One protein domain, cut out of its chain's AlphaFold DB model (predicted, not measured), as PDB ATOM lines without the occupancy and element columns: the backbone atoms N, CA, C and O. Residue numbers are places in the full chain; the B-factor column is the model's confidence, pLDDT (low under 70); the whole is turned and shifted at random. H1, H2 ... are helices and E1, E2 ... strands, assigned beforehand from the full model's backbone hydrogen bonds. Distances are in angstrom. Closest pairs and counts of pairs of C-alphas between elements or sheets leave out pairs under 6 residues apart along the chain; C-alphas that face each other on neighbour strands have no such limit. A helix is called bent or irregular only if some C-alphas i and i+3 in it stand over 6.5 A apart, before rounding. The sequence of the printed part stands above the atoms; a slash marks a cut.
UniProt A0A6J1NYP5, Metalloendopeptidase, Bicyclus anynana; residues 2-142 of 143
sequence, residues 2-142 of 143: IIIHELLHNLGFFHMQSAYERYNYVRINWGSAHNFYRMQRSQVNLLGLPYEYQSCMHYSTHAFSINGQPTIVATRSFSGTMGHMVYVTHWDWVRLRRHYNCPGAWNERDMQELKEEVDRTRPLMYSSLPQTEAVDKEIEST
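What this domain is: This is residues 2 to 142 of the 143 residues of the protein "Metalloendopeptidase" of Bicyclus anynana (UniProt A0A6J1NYP5). Little regular structure: long loops make the body, with the small pair E1 and E2 at one side, helices H1, H3 and H4 round its outside, and residues 136 to 142 of H5 sticking out. The 141 printed residues run H1, E1, H2, E2, H3, H4, H5, mostly helix, only 56 in named elements. It is compact, radius of gyration of the C-alphas 15.9 A, spanning 43 by 42 by 29 A.

How they stand to each other: H1, residues 2 to 10, touches no helix. E1, residues 26 to 28, and E2, residues 72 to 74, are antiparallel; N 27 and O 73 are 2.8 A apart, within hydrogen-bond range. H2 is residues 33 to 36; its closest C-alpha to E1 is Phe 36, 7.5 A from Ile 28. H3, residues 90 to 99, is close to but not clearly touching H4, residues 108 to 126: closest C-alphas Val 94 and Asp 110, 7.8 A. H5, residues 135 to 142, is apart from H4. Every O i to N i+4 pair is within range in H1 and H3, 13 of 15 in H4, 0 of 4 in H5, where 2 of 5 O i to N i+3 pairs are.

Where its parts are: H1 begins at C-alpha 2 (62.348, 8.476, -42.977). H4, 26.7 A long, is irregular: C-alphas 120 and 123 are 7.1 A apart. H5 ends at C-alpha 142 (31.839, -14.140, -43.677).

The domain as a whole: The printed part has no cut. Links H1 to E1, H2 to E2 and E2 to H3 are long. Residues 30 to 33, 121 and 123 to 142 have pLDDT under 70.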
ATOM      1  N   ILE A   2      62.249   8.515 -41.501       92.94
ATOM      2  CA  ILE A   2      62.348   8.476 -42.977       92.94
ATOM      3  C   ILE A   2      63.138   7.250 -43.470       92.94
ATOM      4  O   ILE A   2      62.650   6.513 -44.309       92.94
ATOM      5  N   ILE A   3      64.296   6.953 -42.867       95.69
ATOM      6  CA  ILE A   3      65.100   5.770 -43.230       95.69
ATOM      7  C   ILE A   3      64.292   4.466 -43.118       95.69
ATOM      8  O   ILE A   3      64.388   3.612 -43.990       95.69
ATOM      9  N   ILE A   4      63.484   4.310 -42.065       96.12
ATOM     10  CA  ILE A   4      62.682   3.096 -41.862       96.12
ATOM     11  C   ILE A   4      61.497   3.051 -42.836       96.12
ATOM     12  O   ILE A   4      61.205   1.988 -43.366       96.12
ATOM     13  N   HIS A   5      60.860   4.190 -43.121       96.62
ATOM     14  CA  HIS A   5      59.804   4.300 -44.134       96.62
ATOM     15  C   HIS A   5      60.302   3.851 -45.517       96.62
ATOM     16  O   HIS A   5      59.704   2.985 -46.152       96.62
ATOM     17  N   GLU A   6      61.456   4.368 -45.947       97.50
ATOM     18  CA  GLU A   6      62.065   3.981 -47.224       97.50
ATOM     19  C   GLU A   6      62.566   2.530 -47.211       97.50
ATOM     20  O   GLU A   6      62.497   1.825 -48.220       97.50
ATOM     21  N   LEU A   7      63.038   2.029 -46.066       97.50
ATOM     22  CA  LEU A   7      63.386   0.616 -45.928       97.50
ATOM     23  C   LEU A   7      62.152  -0.280 -46.100       97.50
ATOM     24  O   LEU A   7      62.225  -1.276 -46.811       97.50
ATOM     25  N   LEU A   8      61.012   0.078 -45.505       97.19
ATOM     26  CA  LEU A   8      59.766  -0.670 -45.662       97.19
ATOM     27  C   LEU A   8      59.291  -0.686 -47.121       97.19
ATOM     28  O   LEU A   8      58.852  -1.734 -47.594       97.19
ATOM     29  N   HIS A   9      59.459   0.410 -47.866       97.38
ATOM     30  CA  HIS A   9      59.237   0.402 -49.316       97.38
ATOM     31  C   HIS A   9      60.092  -0.644 -50.038       97.38
ATOM     32  O   HIS A   9      59.561  -1.427 -50.825       97.38
ATOM     33  N   ASN A  10      61.387  -0.721 -49.722       97.75
ATOM     34  CA  ASN A  10      62.283  -1.735 -50.293       97.75
ATOM     35  C   ASN A  10      61.900  -3.171 -49.890       97.75
ATOM     36  O   ASN A  10      62.151  -4.110 -50.641       97.75
ATOM     37  N   LEU A  11      61.263  -3.338 -48.732       97.06
ATOM     38  CA  LEU A  11      60.736  -4.614 -48.240       97.06
ATOM     39  C   LEU A  11      59.339  -4.954 -48.798       97.06
ATOM     40  O   LEU A  11      58.721  -5.917 -48.352       97.06
ATOM     41  N   GLY A  12      58.827  -4.180 -49.763       95.75
ATOM     42  CA  GLY A  12      57.577  -4.472 -50.472       95.75
ATOM     43  C   GLY A  12      56.327  -3.795 -49.903       95.75
ATOM     44  O   GLY A  12      55.208  -4.143 -50.288       95.75
ATOM     45  N   PHE A  13      56.477  -2.823 -49.000       96.50
ATOM     46  CA  PHE A  13      55.347  -2.109 -48.411       96.50
ATOM     47  C   PHE A  13      55.004  -0.868 -49.227       96.50
ATOM     48  O   PHE A  13      55.849  -0.027 -49.509       96.50
ATOM     49  N   PHE A  14      53.731  -0.722 -49.574       96.06
ATOM     50  CA  PHE A  14      53.202   0.492 -50.189       96.06
ATOM     51  C   PHE A  14      52.557   1.376 -49.134       96.06
ATOM     52  O   PHE A  14      52.231   0.919 -48.034       96.06
ATOM     53  N   HIS A  15      52.338   2.642 -49.486       96.62
ATOM     54  CA  HIS A  15      51.677   3.556 -48.575       96.62
ATOM     55  C   HIS A  15      50.287   3.067 -48.169       96.62
ATOM     56  O   HIS A  15      49.538   2.519 -48.984       96.62
ATOM     57  N   MET A  16      49.919   3.303 -46.911       96.38
ATOM     58  CA  MET A  16      48.659   2.816 -46.349       96.38
ATOM     59  C   MET A  16      47.445   3.396 -47.092       96.38
ATOM     60  O   MET A  16      46.528   2.654 -47.438       96.38
ATOM     61  N   GLN A  17      47.479   4.678 -47.479       95.31
ATOM     62  CA  GLN A  17      46.414   5.294 -48.289       95.31
ATOM     63  C   GLN A  17      46.340   4.769 -49.732       95.31
ATOM     64  O   GLN A  17      45.472   5.188 -50.496       95.31
ATOM     65  N   SER A  18      47.225   3.863 -50.140       95.00
ATOM     66  CA  SER A  18      47.149   3.170 -51.430       95.00
ATOM     67  C   SER A  18      46.498   1.789 -51.312       95.00
ATOM     68  O   SER A  18      46.272   1.147 -52.338       95.00
ATOM     69  N   ALA A  19      46.146   1.341 -50.097       94.50
ATOM     70  CA  ALA A  19      45.458   0.074 -49.860       94.50
ATOM     71  C   ALA A  19      44.161  -0.047 -50.682       94.50
ATOM     72  O   ALA A  19      43.434   0.928 -50.900       94.50
ATOM     73  N   TYR A  20      43.844  -1.268 -51.123       92.56
ATOM     74  CA  TYR A  20      42.699  -1.517 -52.005       92.56
ATOM     75  C   TYR A  20      41.349  -1.162 -51.345       92.56
ATOM     76  O   TYR A  20      40.424  -0.704 -52.024       92.56
ATOM     77  N   GLU A  21      41.257  -1.315 -50.022       89.81
ATOM     78  CA  GLU A  21      40.066  -1.039 -49.205       89.81
ATOM     79  C   GLU A  21      40.039   0.367 -48.585       89.81
ATOM     80  O   GLU A  21      39.142   0.682 -47.805       89.81
ATOM     81  N   ARG A  22      40.981   1.249 -48.953       91.69
ATOM     82  CA  ARG A  22      41.113   2.593 -48.362       91.69
ATOM     83  C   ARG A  22      39.833   3.430 -48.376       91.69
ATOM     84  O   ARG A  22      39.685   4.288 -47.521       91.69
ATOM     85  N   TYR A  23      38.931   3.230 -49.345       90.56
ATOM     86  CA  TYR A  23      37.724   4.053 -49.498       90.56
ATOM     87  C   TYR A  23      36.777   3.918 -48.302       90.56
ATOM     88  O   TYR A  23      35.993   4.823 -48.038       90.56
ATOM     89  N   ASN A  24      36.910   2.830 -47.541       90.81
ATOM     90  CA  ASN A  24      36.182   2.625 -46.297       90.81
ATOM     91  C   ASN A  24      36.739   3.474 -45.138       90.81
ATOM     92  O   ASN A  24      36.077   3.596 -44.112       90.81
ATOM     93  N   TYR A  25      37.932   4.058 -45.286       93.06
ATOM     94  CA  TYR A  25      38.693   4.701 -44.208       93.06
ATOM     95  C   TYR A  25      39.081   6.150 -44.507       93.06
ATOM     96  O   TYR A  25      39.117   6.981 -43.596       93.06
ATOM     97  N   VAL A  26      39.396   6.466 -45.762       94.81
ATOM     98  CA  VAL A  26      39.821   7.796 -46.189       94.81
ATOM     99  C   VAL A  26      39.181   8.193 -47.513       94.81
ATOM    100  O   VAL A  26      39.039   7.401 -48.447       94.81
ATOM    101  N   ARG A  27      38.862   9.479 -47.615       94.31
ATOM    102  CA  ARG A  27      38.488  10.161 -48.846       94.31
ATOM    103  C   ARG A  27      39.673  10.990 -49.324       94.31
ATOM    104  O   ARG A  27      40.240  11.767 -48.558       94.31
ATOM    105  N   ILE A  28      40.023  10.827 -50.596       93.38
ATOM    106  CA  ILE A  28      41.057  11.631 -51.250       93.38
ATOM    107  C   ILE A  28      40.382  12.841 -51.896       93.38
ATOM    108  O   ILE A  28      39.511  12.683 -52.753       93.38
ATOM    109  N   ASN A  29      40.771  14.042 -51.480       89.38
ATOM    110  CA  ASN A  29      40.406  15.279 -52.158       89.38
ATOM    111  C   ASN A  29      41.402  15.495 -53.298       89.38
ATOM    112  O   ASN A  29      42.606  15.567 -53.065       89.38
ATOM    113  N   TRP A  30      40.889  15.541 -54.526       68.62
ATOM    114  CA  TRP A  30      41.650  15.496 -55.775       68.62
ATOM    115  C   TRP A  30      42.711  16.606 -55.891       68.62
ATOM    116  O   TRP A  30      42.447  17.694 -56.394       68.62
ATOM    117  N   GLY A  31      43.925  16.294 -55.428       67.88
ATOM    118  CA  GLY A  31      45.193  16.858 -55.894       67.88
ATOM    119  C   GLY A  31      45.850  15.936 -56.933       67.88
ATOM    120  O   GLY A  31      45.172  15.119 -57.554       67.88
ATOM    121  N   SER A  32      47.170  16.043 -57.124       63.12
ATOM    122  CA  SER A  32      47.943  15.254 -58.105       63.12
ATOM    123  C   SER A  32      47.633  13.746 -58.052       63.12
ATOM    124  O   SER A  32      48.057  13.051 -57.128       63.12
ATOM    125  N   ALA A  33      46.907  13.237 -59.055       69.62
ATOM    126  CA  ALA A  33      46.265  11.919 -59.004       69.62
ATOM    127  C   ALA A  33      47.244  10.744 -58.827       69.62
ATOM    128  O   ALA A  33      46.892   9.754 -58.184       69.62
ATOM    129  N   HIS A  34      48.474  10.857 -59.341       82.94
ATOM    130  CA  HIS A  34      49.429   9.747 -59.322       82.94
ATOM    131  C   HIS A  34      49.915   9.375 -57.917       82.94
ATOM    132  O   HIS A  34      50.085   8.194 -57.628       82.94
ATOM    133  N   ASN A  35      50.051  10.354 -57.015       87.38
ATOM    134  CA  ASN A  35      50.496  10.125 -55.633       87.38
ATOM    135  C   ASN A  35      49.442   9.408 -54.772       87.38
ATOM    136  O   ASN A  35      49.738   8.945 -53.674       87.38
ATOM    137  N   PHE A  36      48.205   9.315 -55.264       91.94
ATOM    138  CA  PHE A  36      47.082   8.698 -54.561       91.94
ATOM    139  C   PHE A  36      46.502   7.508 -55.331       91.94
ATOM    140  O   PHE A  36      45.369   7.080 -55.067       91.94
ATOM    141  N   TYR A  37      47.248   6.949 -56.290       90.56
ATOM    142  CA  TYR A  37      46.798   5.756 -56.994       90.56
ATOM    143  C   TYR A  37      46.580   4.596 -56.034       90.56
ATOM    144  O   TYR A  37      47.333   4.356 -55.093       90.56
ATOM    145  N   ARG A  38      45.457   3.913 -56.248       91.19
ATOM    146  CA  ARG A  38      45.091   2.740 -55.468       91.19
ATOM    147  C   ARG A  38      45.779   1.527 -56.050       91.19
ATOM    148  O   ARG A  38      45.756   1.332 -57.262       91.19
ATOM    149  N   MET A  39      46.282   0.681 -55.173       92.31
ATOM    150  CA  MET A  39      46.769  -0.636 -55.537       92.31
ATOM    151  C   MET A  39      45.592  -1.611 -55.637       92.31
ATOM    152  O   MET A  39      44.624  -1.536 -54.874       92.31
ATOM    153  N   GLN A  40      45.653  -2.533 -56.591       92.06
ATOM    154  CA  GLN A  40      44.653  -3.587 -56.725       92.06
ATOM    155  C   GLN A  40      44.834  -4.648 -55.632       92.06
ATOM    156  O   GLN A  40      45.932  -4.832 -55.102       92.06
ATOM    157  N   ARG A  41      43.771  -5.405 -55.330       89.75
ATOM    158  CA  ARG A  41      43.807  -6.510 -54.352       89.75
ATOM    159  C   ARG A  41      44.837  -7.593 -54.708       89.75
ATOM    160  O   ARG A  41      45.350  -8.262 -53.824       89.75
ATOM    161  N   SER A  42      45.160  -7.746 -55.992       91.94
ATOM    162  CA  SER A  42      46.212  -8.647 -56.481       91.94
ATOM    163  C   SER A  42      47.635  -8.154 -56.192       91.94
ATOM    164  O   SER A  42      48.570  -8.941 -56.286       91.94
ATOM    165  N   GLN A  43      47.815  -6.873 -55.858       90.50
ATOM    166  CA  GLN A  43      49.129  -6.248 -55.681       90.50
ATOM    167  C   GLN A  43      49.472  -5.981 -54.213       90.50
ATOM    168  O   GLN A  43      50.647  -5.919 -53.864       90.50
ATOM    169  N   VAL A  44      48.467  -5.785 -53.353       92.12
ATOM    170  CA  VAL A  44      48.664  -5.467 -51.932       92.12
ATOM    171  C   VAL A  44      47.755  -6.291 -51.036       92.12
ATOM    172  O   VAL A  44      46.619  -6.599 -51.386       92.12
ATOM    173  N   ASN A  45      48.250  -6.590 -49.837       91.44
ATOM    174  CA  ASN A  45      47.515  -7.322 -48.815       91.44
ATOM    175  C   ASN A  45      47.844  -6.748 -47.423       91.44
ATOM    176  O   ASN A  45      49.010  -6.456 -47.131       91.44
ATOM    177  N   LEU A  46      46.828  -6.560 -46.572       93.00
ATOM    178  CA  LEU A  46      47.007  -6.184 -45.161       93.00
ATOM    179  C   LEU A  46      47.311  -7.390 -44.256       93.00
ATOM    180  O   LEU A  46      47.628  -7.212 -43.088       93.00
ATOM    181  N   LEU A  47      47.272  -8.614 -44.792       93.62
ATOM    182  CA  LEU A  47      47.602  -9.862 -44.092       93.62
ATOM    183  C   LEU A  47      46.738 -10.079 -42.841       93.62
ATOM    184  O   LEU A  47      47.231 -10.486 -41.789       93.62
ATOM    185  N   GLY A  48      45.443  -9.777 -42.965       90.25
ATOM    186  CA  GLY A  48      44.459  -9.900 -41.888       90.25
ATOM    187  C   GLY A  48      44.547  -8.809 -40.818       90.25
ATOM    188  O   GLY A  48      43.887  -8.936 -39.797       90.25
ATOM    189  N   LEU A  49      45.363  -7.771 -41.015       92.25
ATOM    190  CA  LEU A  49      45.442  -6.611 -40.123       92.25
ATOM    191  C   LEU A  49      44.492  -5.492 -40.586       92.25
ATOM    192  O   LEU A  49      44.143  -5.444 -41.768       92.25
ATOM    193  N   PRO A  50      44.067  -4.590 -39.683       90.38
ATOM    194  CA  PRO A  50      43.169  -3.501 -40.028       90.38
ATOM    195  C   PRO A  50      43.914  -2.390 -40.777       90.38
ATOM    196  O   PRO A  50      45.143  -2.303 -40.763       90.38
ATOM    197  N   TYR A  51      43.152  -1.499 -41.413       92.69
ATOM    198  CA  TYR A  51      43.703  -0.252 -41.934       92.69
ATOM    199  C   TYR A  51      44.182   0.624 -40.772       92.69
ATOM    200  O   TYR A  51      43.414   0.910 -39.854       92.69
ATOM    201  N   GLU A  52      45.428   1.091 -40.829       93.25
ATOM    202  CA  GLU A  52      46.032   1.829 -39.722       93.25
ATOM    203  C   GLU A  52      46.358   3.275 -40.112       93.25
ATOM    204  O   GLU A  52      47.313   3.556 -40.835       93.25
ATOM    205  N   TYR A  53      45.578   4.219 -39.584       95.19
ATOM    206  CA  TYR A  53      45.785   5.654 -39.812       95.19
ATOM    207  C   TYR A  53      47.141   6.160 -39.308       95.19
ATOM    208  O   TYR A  53      47.685   7.111 -39.864       95.19
ATOM    209  N   GLN A  54      47.673   5.527 -38.265       94.75
ATOM    210  CA  GLN A  54      48.951   5.859 -37.636       94.75
ATOM    211  C   GLN A  54      50.138   5.081 -38.219       94.75
ATOM    212  O   GLN A  54      51.257   5.255 -37.750       94.75
ATOM    213  N   SER A  55      49.932   4.237 -39.235       96.19
ATOM    214  CA  SER A  55      51.044   3.515 -39.855       96.19
ATOM    215  C   SER A  55      52.118   4.502 -40.294       96.19
ATOM    216  O   SER A  55      51.816   5.548 -40.884       96.19
ATOM    217  N   CYS A  56      53.387   4.158 -40.066       96.19
ATOM    218  CA  CYS A  56      54.487   4.978 -40.566       96.19
ATOM    219  C   CYS A  56      54.526   5.005 -42.103       96.19
ATOM    220  O   CYS A  56      55.195   5.862 -42.673       96.19
ATOM    221  N   MET A  57      53.761   4.131 -42.770       97.12
ATOM    222  CA  MET A  57      53.530   4.113 -44.215       97.12
ATOM    223  C   MET A  57      52.317   4.947 -44.657       97.12
ATOM    224  O   MET A  57      52.015   4.988 -45.846       97.12
ATOM    225  N   HIS A  58      51.583   5.602 -43.757       97.50
ATOM    226  CA  HIS A  58      50.456   6.459 -44.127       97.50
ATOM    227  C   HIS A  58      50.933   7.883 -44.448       97.50
ATOM    228  O   HIS A  58      51.734   8.454 -43.720       97.50
ATOM    229  N   TYR A  59      50.415   8.507 -45.506       96.56
ATOM    230  CA  TYR A  59      50.651   9.932 -45.767       96.56
ATOM    231  C   TYR A  59      49.989  10.857 -44.746       96.56
ATOM    232  O   TYR A  59      48.999  10.503 -44.111       96.56
ATOM    233  N   SER A  60      50.509  12.078 -44.617       95.81
ATOM    234  CA  SER A  60      49.857  13.109 -43.811       95.81
ATOM    235  C   SER A  60      48.568  13.604 -44.468       95.81
ATOM    236  O   SER A  60      48.379  13.494 -45.682       95.81
ATOM    237  N   THR A  61      47.685  14.208 -43.671       95.69
ATOM    238  CA  THR A  61      46.402  14.757 -44.146       95.69
ATOM    239  C   THR A  61      46.552  15.832 -45.226       95.69
ATOM    240  O   THR A  61      45.624  16.048 -45.998       95.69
ATOM    241  N   HIS A  62      47.717  16.481 -45.308       94.50
ATOM    242  CA  HIS A  62      48.024  17.563 -46.250       94.50
ATOM    243  C   HIS A  62      49.093  17.169 -47.281       94.50
ATOM    244  O   HIS A  62      49.648  18.039 -47.954       94.50
ATOM    245  N   ALA A  63      49.416  15.878 -47.407       93.75
ATOM    246  CA  ALA A  63      50.428  15.411 -48.348       93.75
ATOM    247  C   ALA A  63      50.119  15.911 -49.768       93.75
ATOM    248  O   ALA A  63      48.995  15.769 -50.249       93.75
ATOM    249  N   PHE A  64      51.111  16.511 -50.431       93.00
ATOM    250  CA  PHE A  64      50.988  17.094 -51.778       93.00
ATOM    251  C   PHE A  64      49.891  18.162 -51.938       93.00
ATOM    252  O   PHE A  64      49.448  18.423 -53.059       93.00
ATOM    253  N   SER A  65      49.440  18.783 -50.847       92.06
ATOM    254  CA  SER A  65      48.506  19.905 -50.926       92.06
ATOM    255  C   SER A  65      49.176  21.121 -51.565       92.06
ATOM    256  O   SER A  65      50.264  21.525 -51.160       92.06
ATOM    257  N   ILE A  66      48.506  21.718 -52.550       89.69
ATOM    258  CA  ILE A  66      48.959  22.942 -53.238       89.69
ATOM    259  C   ILE A  66      48.270  24.204 -52.711       89.69
ATOM    260  O   ILE A  66      48.755  25.310 -52.913       89.69
ATOM    261  N   ASN A  67      47.126  24.042 -52.048       91.06
ATOM    262  CA  ASN A  67      46.267  25.126 -51.566       91.06
ATOM    263  C   ASN A  67      46.155  25.139 -50.031       91.06
ATOM    264  O   ASN A  67      45.284  25.814 -49.483       91.06
ATOM    265  N   GLY A  68      46.988  24.351 -49.346       91.19
ATOM    266  CA  GLY A  68      46.975  24.204 -47.892       91.19
ATOM    267  C   GLY A  68      45.759  23.458 -47.338       91.19
ATOM    268  O   GLY A  68      45.642  23.341 -46.125       91.19
ATOM    269  N   GLN A  69      44.860  22.943 -48.185       92.94
ATOM    270  CA  GLN A  69      43.701  22.163 -47.747       92.94
ATOM    271  C   GLN A  69      44.053  20.674 -47.598       92.94
ATOM    272  O   GLN A  69      44.945  20.187 -48.304       92.94
ATOM    273  N   PRO A  70      43.348  19.918 -46.736       93.62
ATOM    274  CA  PRO A  70      43.567  18.483 -46.593       93.62
ATOM    275  C   PRO A  70      43.312  17.721 -47.902       93.62
ATOM    276  O   PRO A  70      42.236  17.819 -48.501       93.62
ATOM    277  N   THR A  71      44.287  16.914 -48.316       94.94
ATOM    278  CA  THR A  71      44.204  15.994 -49.462       94.94
ATOM    279  C   THR A  71      43.703  14.613 -49.054       94.94
ATOM    280  O   THR A  71      43.088  13.926 -49.866       94.94
ATOM    281  N   ILE A  72      43.899  14.219 -47.793       95.69
ATOM    282  CA  ILE A  72      43.389  12.970 -47.223       95.69
ATOM    283  C   ILE A  72      42.517  13.301 -46.016       95.69
ATOM    284  O   ILE A  72      42.974  13.928 -45.060       95.69
ATOM    285  N   VAL A  73      41.262  12.857 -46.051       95.31
ATOM    286  CA  VAL A  73      40.276  13.079 -44.987       95.31
ATOM    287  C   VAL A  73      39.779  11.730 -44.483       95.31
ATOM    288  O   VAL A  73      39.322  10.917 -45.282       95.31
ATOM    289  N   ALA A  74      39.846  11.482 -43.174       94.94
ATOM    290  CA  ALA A  74      39.262  10.277 -42.588       94.94
ATOM    291  C   ALA A  74      37.743  10.257 -42.783       94.94
ATOM    292  O   ALA A  74      37.073  11.268 -42.582       94.94
ATOM    293  N   THR A  75      37.198   9.101 -43.146       92.75
ATOM    294  CA  THR A  75      35.745   8.867 -43.195       92.75
ATOM    295  C   THR A  75      35.218   8.223 -41.916       92.75
ATOM    296  O   THR A  75      34.011   8.188 -41.705       92.75
ATOM    297  N   ARG A  76      36.115   7.729 -41.056       89.12
ATOM    298  CA  ARG A  76      35.799   7.105 -39.771       89.12
ATOM    299  C   ARG A  76      36.524   7.827 -38.645       89.12
ATOM    300  O   ARG A  76      37.587   8.411 -38.857       89.12
ATOM    301  N   SER A  77      35.945   7.767 -37.448       86.75
ATOM    302  CA  SER A  77      36.627   8.234 -36.243       86.75
ATOM    303  C   SER A  77      37.876   7.390 -35.998       86.75
ATOM    304  O   SER A  77      37.836   6.165 -36.119       86.75
ATOM    305  N   PHE A  78      38.981   8.047 -35.669       86.50
ATOM    306  CA  PHE A  78      40.240   7.402 -35.325       86.50
ATOM    307  C   PHE A  78      40.998   8.265 -34.319       86.50
ATOM    308  O   PHE A  78      40.787   9.476 -34.234       86.50
ATOM    309  N   SER A  79      41.890   7.637 -33.561       84.31
ATOM    310  CA  SER A  79      42.823   8.324 -32.673       84.31
ATOM    311  C   SER A  79      44.194   8.475 -33.323       84.31
ATOM    312  O   SER A  79      44.634   7.616 -34.088       84.31
ATOM    313  N   GLY A  80      44.903   9.539 -32.951       88.38
ATOM    314  CA  GLY A  80      46.275   9.777 -33.385       88.38
ATOM    315  C   GLY A  80      46.387  10.616 -34.654       88.38
ATOM    316  O   GLY A  80      45.489  11.384 -34.993       88.38
ATOM    317  N   THR A  81      47.525  10.496 -35.336       93.44
ATOM    318  CA  THR A  81      47.915  11.419 -36.411       93.44
ATOM    319  C   THR A  81      48.351  10.657 -37.654       93.44
ATOM    320  O   THR A  81      49.279   9.855 -37.589       93.44
ATOM    321  N   MET A  82      47.737  10.954 -38.801       96.19
ATOM    322  CA  MET A  82      48.200  10.429 -40.089       96.19
ATOM    323  C   MET A  82      49.516  11.082 -40.511       96.19
ATOM    324  O   MET A  82      49.675  12.300 -40.398       96.19
ATOM    325  N   GLY A  83      50.437  10.286 -41.055       95.31
ATOM    326  CA  GLY A  83      51.721  10.781 -41.556       95.31
ATOM    327  C   GLY A  83      52.710  11.198 -40.482       95.31
ATOM    328  O   GLY A  83      53.611  11.989 -40.764       95.31
ATOM    329  N   HIS A  84      52.568  10.691 -39.255       91.88
ATOM    330  CA  HIS A  84      53.609  10.888 -38.259       91.88
ATOM    331  C   HIS A  84      54.878  10.113 -38.630       91.88
ATOM    332  O   HIS A  84      54.837   8.980 -39.101       91.88
ATOM    333  N   MET A  85      56.033  10.704 -38.335       89.75
ATOM    334  CA  MET A  85      57.350  10.130 -38.627       89.75
ATOM    335  C   MET A  85      58.169   9.941 -37.342       89.75
ATOM    336  O   MET A  85      59.373  10.210 -37.318       89.75
ATOM    337  N   VAL A  86      57.517   9.486 -36.264       93.00
ATOM    338  CA  VAL A  86      58.127   9.353 -34.924       93.00
ATOM    339  C   VAL A  86      58.468   7.903 -34.572       93.00
ATOM    340  O   VAL A  86      59.572   7.645 -34.100       93.00
ATOM    341  N   TYR A  87      57.569   6.959 -34.848       94.06
ATOM    342  CA  TYR A  87      57.734   5.540 -34.529       94.06
ATOM    343  C   TYR A  87      57.096   4.647 -35.597       94.06
ATOM    344  O   TYR A  87      56.304   5.116 -36.416       94.06
ATOM    345  N   VAL A  88      57.458   3.363 -35.562       95.44
ATOM    346  CA  VAL A  88      56.810   2.273 -36.305       95.44
ATOM    347  C   VAL A  88      55.774   1.647 -35.378       95.44
ATOM    348  O   VAL A  88      56.089   1.387 -34.214       95.44
ATOM    349  N   THR A  89      54.549   1.446 -35.852       93.81
ATOM    350  CA  THR A  89      53.472   0.907 -35.011       93.81
ATOM    351  C   THR A  89      53.665  -0.587 -34.743       93.81
ATOM    352  O   THR A  89      54.425  -1.278 -35.428       93.81
ATOM    353  N   HIS A  90      52.959  -1.116 -33.741       93.31
ATOM    354  CA  HIS A  90      52.919  -2.564 -33.504       93.31
ATOM    355  C   HIS A  90      52.414  -3.313 -34.741       93.31
ATOM    356  O   HIS A  90      53.035  -4.288 -35.170       93.31
ATOM    357  N   TRP A  91      51.343  -2.822 -35.374       93.38
ATOM    358  CA  TRP A  91      50.770  -3.482 -36.544       93.38
ATOM    359  C   TRP A  91      51.659  -3.388 -37.784       93.38
ATOM    360  O   TRP A  91      51.704  -4.362 -38.536       93.38
ATOM    361  N   ASP A  92      52.445  -2.322 -37.967       95.56
ATOM    362  CA  ASP A  92      53.489  -2.268 -39.001       95.56
ATOM    363  C   ASP A  92      54.502  -3.420 -38.818       95.56
ATOM    364  O   ASP A  92      54.802  -4.154 -39.768       95.56
ATOM    365  N   TRP A  93      54.980  -3.655 -37.587       95.56
ATOM    366  CA  TRP A  93      55.904  -4.758 -37.285       95.56
ATOM    367  C   TRP A  93      55.273  -6.138 -37.462       95.56
ATOM    368  O   TRP A  93      55.910  -7.051 -37.995       95.56
ATOM    369  N   VAL A  94      54.026  -6.326 -37.020       96.06
ATOM    370  CA  VAL A  94      53.287  -7.581 -37.229       96.06
ATOM    371  C   VAL A  94      53.115  -7.837 -38.728       96.06
ATOM    372  O   VAL A  94      53.373  -8.949 -39.189       96.06
ATOM    373  N   ARG A  95      52.758  -6.812 -39.512       96.12
ATOM    374  CA  ARG A  95      52.582  -6.931 -40.963       96.12
ATOM    375  C   ARG A  95      53.883  -7.316 -41.657       96.12
ATOM    376  O   ARG A  95      53.859  -8.204 -42.504       96.12
ATOM    377  N   LEU A  96      55.009  -6.712 -41.270       96.94
ATOM    378  CA  LEU A  96      56.334  -7.076 -41.777       96.94
ATOM    379  C   LEU A  96      56.683  -8.537 -41.475       96.94
ATOM    380  O   LEU A  96      57.057  -9.281 -42.381       96.94
ATOM    381  N   ARG A  97      56.494  -8.972 -40.224       96.75
ATOM    382  CA  ARG A  97      56.742 -10.365 -39.822       96.75
ATOM    383  C   ARG A  97      55.861 -11.349 -40.592       96.75
ATOM    384  O   ARG A  97      56.359 -12.386 -41.023       96.75
ATOM    385  N   ARG A  98      54.577 -11.029 -40.794       96.56
ATOM    386  CA  ARG A  98      53.649 -11.855 -41.589       96.56
ATOM    387  C   ARG A  98      54.059 -11.906 -43.057       96.56
ATOM    388  O   ARG A  98      54.003 -12.975 -43.648       96.56
ATOM    389  N   HIS A  99      54.511 -10.789 -43.631       96.75
ATOM    390  CA  HIS A  99      54.910 -10.717 -45.040       96.75
ATOM    391  C   HIS A  99      56.072 -11.664 -45.369       96.75
ATOM    392  O   HIS A  99      56.056 -12.318 -46.407       96.75
ATOM    393  N   TYR A 100      57.033 -11.795 -44.450       97.31
ATOM    394  CA  TYR A 100      58.184 -12.692 -44.593       97.31
ATOM    395  C   TYR A 100      58.032 -14.031 -43.857       97.31
ATOM    396  O   TYR A 100      59.010 -14.763 -43.724       97.31
ATOM    397  N   ASN A 101      56.829 -14.366 -43.371       96.12
ATOM    398  CA  ASN A 101      56.556 -15.590 -42.606       96.12
ATOM    399  C   ASN A 101      57.578 -15.850 -41.482       96.12
ATOM    400  O   ASN A 101      58.023 -16.979 -41.266       96.12
ATOM    401  N   CYS A 102      57.964 -14.798 -40.756       96.62
ATOM    402  CA  CYS A 102      58.882 -14.931 -39.633       96.62
ATOM    403  C   CYS A 102      58.281 -15.837 -38.538       96.62
ATOM    404  O   CYS A 102      57.060 -15.829 -38.330       96.62
ATOM    405  N   PRO A 103      59.112 -16.567 -37.772       95.62
ATOM    406  CA  PRO A 103      58.639 -17.339 -36.627       95.62
ATOM    407  C   PRO A 103      57.794 -16.484 -35.673       95.62
ATOM    408  O   PRO A 103      58.188 -15.386 -35.279       95.62
ATOM    409  N   GLY A 104      56.605 -16.981 -35.322       91.06
ATOM    410  CA  GLY A 104      55.679 -16.290 -34.423       91.06
ATOM    411  C   GLY A 104      54.901 -15.120 -35.039       91.06
ATOM    412  O   GLY A 104      54.207 -14.430 -34.301       91.06
ATOM    413  N   ALA A 105      54.953 -14.888 -36.356       92.94
ATOM    414  CA  ALA A 105      54.175 -13.825 -37.017       92.94
ATOM    415  C   ALA A 105      52.641 -13.978 -36.893       92.94
ATOM    416  O   ALA A 105      51.892 -13.010 -37.048       92.94
ATOM    417  N   TRP A 106      52.188 -15.201 -36.613       92.81
ATOM    418  CA  TRP A 106      50.781 -15.597 -36.496       92.81
ATOM    419  C   TRP A 106      50.453 -16.106 -35.085       92.81
ATOM    420  O   TRP A 106      49.638 -17.007 -34.921       92.81
ATOM    421  N   ASN A 107      51.147 -15.588 -34.067       92.69
ATOM    422  CA  ASN A 107      50.941 -16.022 -32.689       92.69
ATOM    423  C   ASN A 107      49.539 -15.643 -32.170       92.69
ATOM    424  O   ASN A 107      48.933 -14.664 -32.607       92.69
ATOM    425  N   GLU A 108      49.047 -16.417 -31.205       91.50
ATOM    426  CA  GLU A 108      47.701 -16.257 -30.642       91.50
ATOM    427  C   GLU A 108      47.501 -14.912 -29.937       91.50
ATOM    428  O   GLU A 108      46.401 -14.370 -29.982       91.50
ATOM    429  N   ARG A 109      48.556 -14.340 -29.340       90.19
ATOM    430  CA  ARG A 109      48.484 -13.040 -28.659       90.19
ATOM    431  C   ARG A 109      48.141 -11.920 -29.640       90.19
ATOM    432  O   ARG A 109      47.154 -11.230 -29.427       90.19
ATOM    433  N   ASP A 110      48.893 -11.791 -30.734       90.31
ATOM    434  CA  ASP A 110      48.654 -10.770 -31.763       90.31
ATOM    435  C   ASP A 110      47.260 -10.956 -32.400       90.31
ATOM    436  O   ASP A 110      46.597  -9.989 -32.770       90.31
ATOM    437  N   MET A 111      46.789 -12.204 -32.524       86.69
ATOM    438  CA  MET A 111      45.440 -12.506 -33.020       86.69
ATOM    439  C   MET A 111      44.338 -12.128 -32.024       86.69
ATOM    440  O   MET A 111      43.261 -11.709 -32.445       86.69
ATOM    441  N   GLN A 112      44.586 -12.276 -30.723       91.44
ATOM    442  CA  GLN A 112      43.657 -11.886 -29.668       91.44
ATOM    443  C   GLN A 112      43.572 -10.359 -29.542       91.44
ATOM    444  O   GLN A 112      42.471  -9.814 -29.567       91.44
ATOM    445  N   GLU A 113      44.714  -9.669 -29.529       88.81
ATOM    446  CA  GLU A 113      44.789  -8.199 -29.549       88.81
ATOM    447  C   GLU A 113      44.059  -7.619 -30.770       88.81
ATOM    448  O   GLU A 113      43.318  -6.642 -30.663       88.81
ATOM    449  N   LEU A 114      44.211  -8.257 -31.935       86.75
ATOM    450  CA  LEU A 114      43.498  -7.874 -33.150       86.75
ATOM    451  C   LEU A 114      41.976  -8.006 -32.997       86.75
ATOM    452  O   LEU A 114      41.245  -7.109 -33.414       86.75
ATOM    453  N   LYS A 115      41.486  -9.114 -32.427       86.69
ATOM    454  CA  LYS A 115      40.044  -9.315 -32.201       86.69
ATOM    455  C   LYS A 115      39.479  -8.239 -31.281       86.69
ATOM    456  O   LYS A 115      38.460  -7.641 -31.607       86.69
ATOM    457  N   GLU A 116      40.179  -7.946 -30.192       88.12
ATOM    458  CA  GLU A 116      39.784  -6.914 -29.233       88.12
ATOM    459  C   GLU A 116      39.752  -5.515 -29.873       88.12
ATOM    460  O   GLU A 116      38.803  -4.758 -29.663       88.12
ATOM    461  N   GLU A 117      40.737  -5.182 -30.713       81.50
ATOM    462  CA  GLU A 117      40.765  -3.926 -31.472       81.50
ATOM    463  C   GLU A 117      39.594  -3.821 -32.462       81.50
ATOM    464  O   GLU A 117      38.932  -2.780 -32.556       81.50
ATOM    465  N   VAL A 118      39.311  -4.901 -33.194       79.00
ATOM    466  CA  VAL A 118      38.184  -4.964 -34.133       79.00
ATOM    467  C   VAL A 118      36.864  -4.798 -33.392       79.00
ATOM    468  O   VAL A 118      36.048  -3.977 -33.802       79.00
ATOM    469  N   ASP A 119      36.650  -5.510 -32.289       82.38
ATOM    470  CA  ASP A 119      35.409  -5.420 -31.517       82.38
ATOM    471  C   ASP A 119      35.220  -4.028 -30.901       82.38
ATOM    472  O   ASP A 119      34.111  -3.489 -30.910       82.38
ATOM    473  N   ARG A 120      36.310  -3.383 -30.464       79.06
ATOM    474  CA  ARG A 120      36.290  -2.000 -29.969       79.06
ATOM    475  C   ARG A 120      35.938  -0.986 -31.059       79.06
ATOM    476  O   ARG A 120      35.221  -0.022 -30.798       79.06
ATOM    477  N   THR A 121      36.457  -1.165 -32.272       69.06
ATOM    478  CA  THR A 121      36.280  -0.209 -33.381       69.06
ATOM    479  C   THR A 121      35.035  -0.484 -34.222       69.06
ATOM    480  O   THR A 121      34.550   0.412 -34.916       69.06
ATOM    481  N   ARG A 122      34.456  -1.683 -34.116       70.44
ATOM    482  CA  ARG A 122      33.259  -2.114 -34.842       70.44
ATOM    483  C   ARG A 122      32.080  -1.131 -34.709       70.44
ATOM    484  O   ARG A 122      31.564  -0.717 -35.749       70.44
ATOM    485  N   PRO A 123      31.671  -0.659 -33.514       68.81
ATOM    486  CA  PRO A 123      30.577   0.314 -33.394       68.81
ATOM    487  C   PRO A 123      30.880   1.663 -34.075       68.81
ATOM    488  O   PRO A 123      29.992   2.299 -34.647       68.81
ATOM    489  N   LEU A 124      32.150   2.089 -34.076       62.44
ATOM    490  CA  LEU A 124      32.597   3.321 -34.737       62.44
ATOM    491  C   LEU A 124      32.557   3.192 -36.270       62.44
ATOM    492  O   LEU A 124      32.241   4.157 -36.966       62.44
ATOM    493  N   MET A 125      32.815   1.993 -36.802       58.38
ATOM    494  CA  MET A 125      32.648   1.703 -38.228       58.38
ATOM    495  C   MET A 125      31.174   1.716 -38.656       58.38
ATOM    496  O   MET A 125      30.865   2.302 -39.688       58.38
ATOM    497  N   TYR A 126      30.264   1.116 -37.878       53.09
ATOM    498  CA  TYR A 126      28.837   1.055 -38.236       53.09
ATOM    499  C   TYR A 126      28.113   2.395 -38.104       53.09
ATOM    500  O   TYR A 126      27.269   2.714 -38.933       53.09
ATOM    501  N   SER A 127      28.477   3.218 -37.118       55.34
ATOM    502  CA  SER A 127      27.897   4.564 -36.952       55.34
ATOM    503  C   SER A 127      28.246   5.548 -38.082       55.34
ATOM    504  O   SER A 127      27.610   6.593 -38.196       55.34
ATOM    505  N   SER A 128      29.246   5.226 -38.912       49.41
ATOM    506  CA  SER A 128      29.726   6.059 -40.025       49.41
ATOM    507  C   SER A 128      29.371   5.508 -41.413       49.41
ATOM    508  O   SER A 128      29.622   6.178 -42.417       49.41
ATOM    509  N   LEU A 129      28.769   4.316 -41.491       45.59
ATOM    510  CA  LEU A 129      28.243   3.753 -42.733       45.59
ATOM    511  C   LEU A 129      26.813   4.268 -42.976       45.59
ATOM    512  O   LEU A 129      26.027   4.345 -42.030       45.59
ATOM    513  N   PRO A 130      26.435   4.610 -44.222       50.44
ATOM    514  CA  PRO A 130      25.042   4.901 -44.533       50.44
ATOM    515  C   PRO A 130      24.208   3.649 -44.242       50.44
ATOM    516  O   PRO A 130      24.445   2.594 -44.830       50.44
ATOM    517  N   GLN A 131      23.258   3.770 -43.312       43.84
ATOM    518  CA  GLN A 131      22.340   2.696 -42.937       43.84
ATOM    519  C   GLN A 131      21.517   2.292 -44.163       43.84
ATOM    520  O   GLN A 131      20.551   2.960 -44.524       43.84
ATOM    521  N   THR A 132      21.927   1.224 -44.840       48.09
ATOM    522  CA  THR A 132      21.153   0.605 -45.916       48.09
ATOM    523  C   THR A 132      21.179  -0.904 -45.720       48.09
ATOM    524  O   THR A 132      22.220  -1.476 -45.400       48.09
ATOM    525  N   GLU A 133      20.026  -1.539 -45.930       42.38
ATOM    526  CA  GLU A 133      19.734  -2.966 -45.685       42.38
ATOM    527  C   GLU A 133      20.656  -3.955 -46.437       42.38
ATOM    528  O   GLU A 133      20.579  -5.165 -46.236       42.38
ATOM    529  N   ALA A 134      21.532  -3.465 -47.320       48.19
ATOM    530  CA  ALA A 134      22.493  -4.276 -48.061       48.19
ATOM    531  C   ALA A 134      23.735  -4.664 -47.234       48.19
ATOM    532  O   ALA A 134      24.340  -5.694 -47.521       48.19
ATOM    533  N   VAL A 135      24.103  -3.874 -46.216       50.44
ATOM    534  CA  VAL A 135      25.325  -4.102 -45.418       50.44
ATOM    535  C   VAL A 135      25.180  -5.327 -44.512       50.44
ATOM    536  O   VAL A 135      26.111  -6.122 -44.406       50.44
ATOM    537  N   ASP A 136      23.996  -5.539 -43.937       43.16
ATOM    538  CA  ASP A 136      23.754  -6.623 -42.976       43.16
ATOM    539  C   ASP A 136      23.892  -8.022 -43.605       43.16
ATOM    540  O   ASP A 136      24.284  -8.973 -42.932       43.16
ATOM    541  N   LYS A 137      23.664  -8.153 -44.920       43.44
ATOM    542  CA  LYS A 137      23.743  -9.444 -45.628       43.44
ATOM    543  C   LYS A 137      25.167  -9.898 -45.964       43.44
ATOM    544  O   LYS A 137      25.374 -11.090 -46.163       43.44
ATOM    545  N   GLU A 138      26.141  -8.991 -46.031       40.97
ATOM    546  CA  GLU A 138      27.536  -9.329 -46.378       40.97
ATOM    547  C   GLU A 138      28.354  -9.779 -45.149       40.97
ATOM    548  O   GLU A 138      29.354 -10.494 -45.260       40.97
ATOM    549  N   ILE A 139      27.905  -9.394 -43.951       46.28
ATOM    550  CA  ILE A 139      28.557  -9.726 -42.676       46.28
ATOM    551  C   ILE A 139      28.203 -11.144 -42.222       46.28
ATOM    552  O   ILE A 139      29.082 -11.860 -41.748       46.28
ATOM    553  N   GLU A 140      26.959 -11.587 -42.426       41.12
ATOM    554  CA  GLU A 140      26.553 -12.959 -42.090       41.12
ATOM    555  C   GLU A 140      27.189 -14.023 -42.997       41.12
ATOM    556  O   GLU A 140      27.310 -15.171 -42.587       41.12
ATOM    557  N   SER A 141      27.650 -13.667 -44.202       38.72
ATOM    558  CA  SER A 141      28.285 -14.622 -45.125       38.72
ATOM    559  C   SER A 141      29.790 -14.817 -44.908       38.72
ATOM    560  O   SER A 141      30.418 -15.558 -45.665       38.72
ATOM    561  N   THR A 142      30.385 -14.115 -43.938       41.84
ATOM    562  CA  THR A 142      31.839 -14.140 -43.677       41.84
ATOM    563  C   THR A 142      32.183 -14.653 -42.266       41.84
ATOM    564  O   THR A 142      33.343 -14.597 -41.855       41.84
TER     565      THR A 142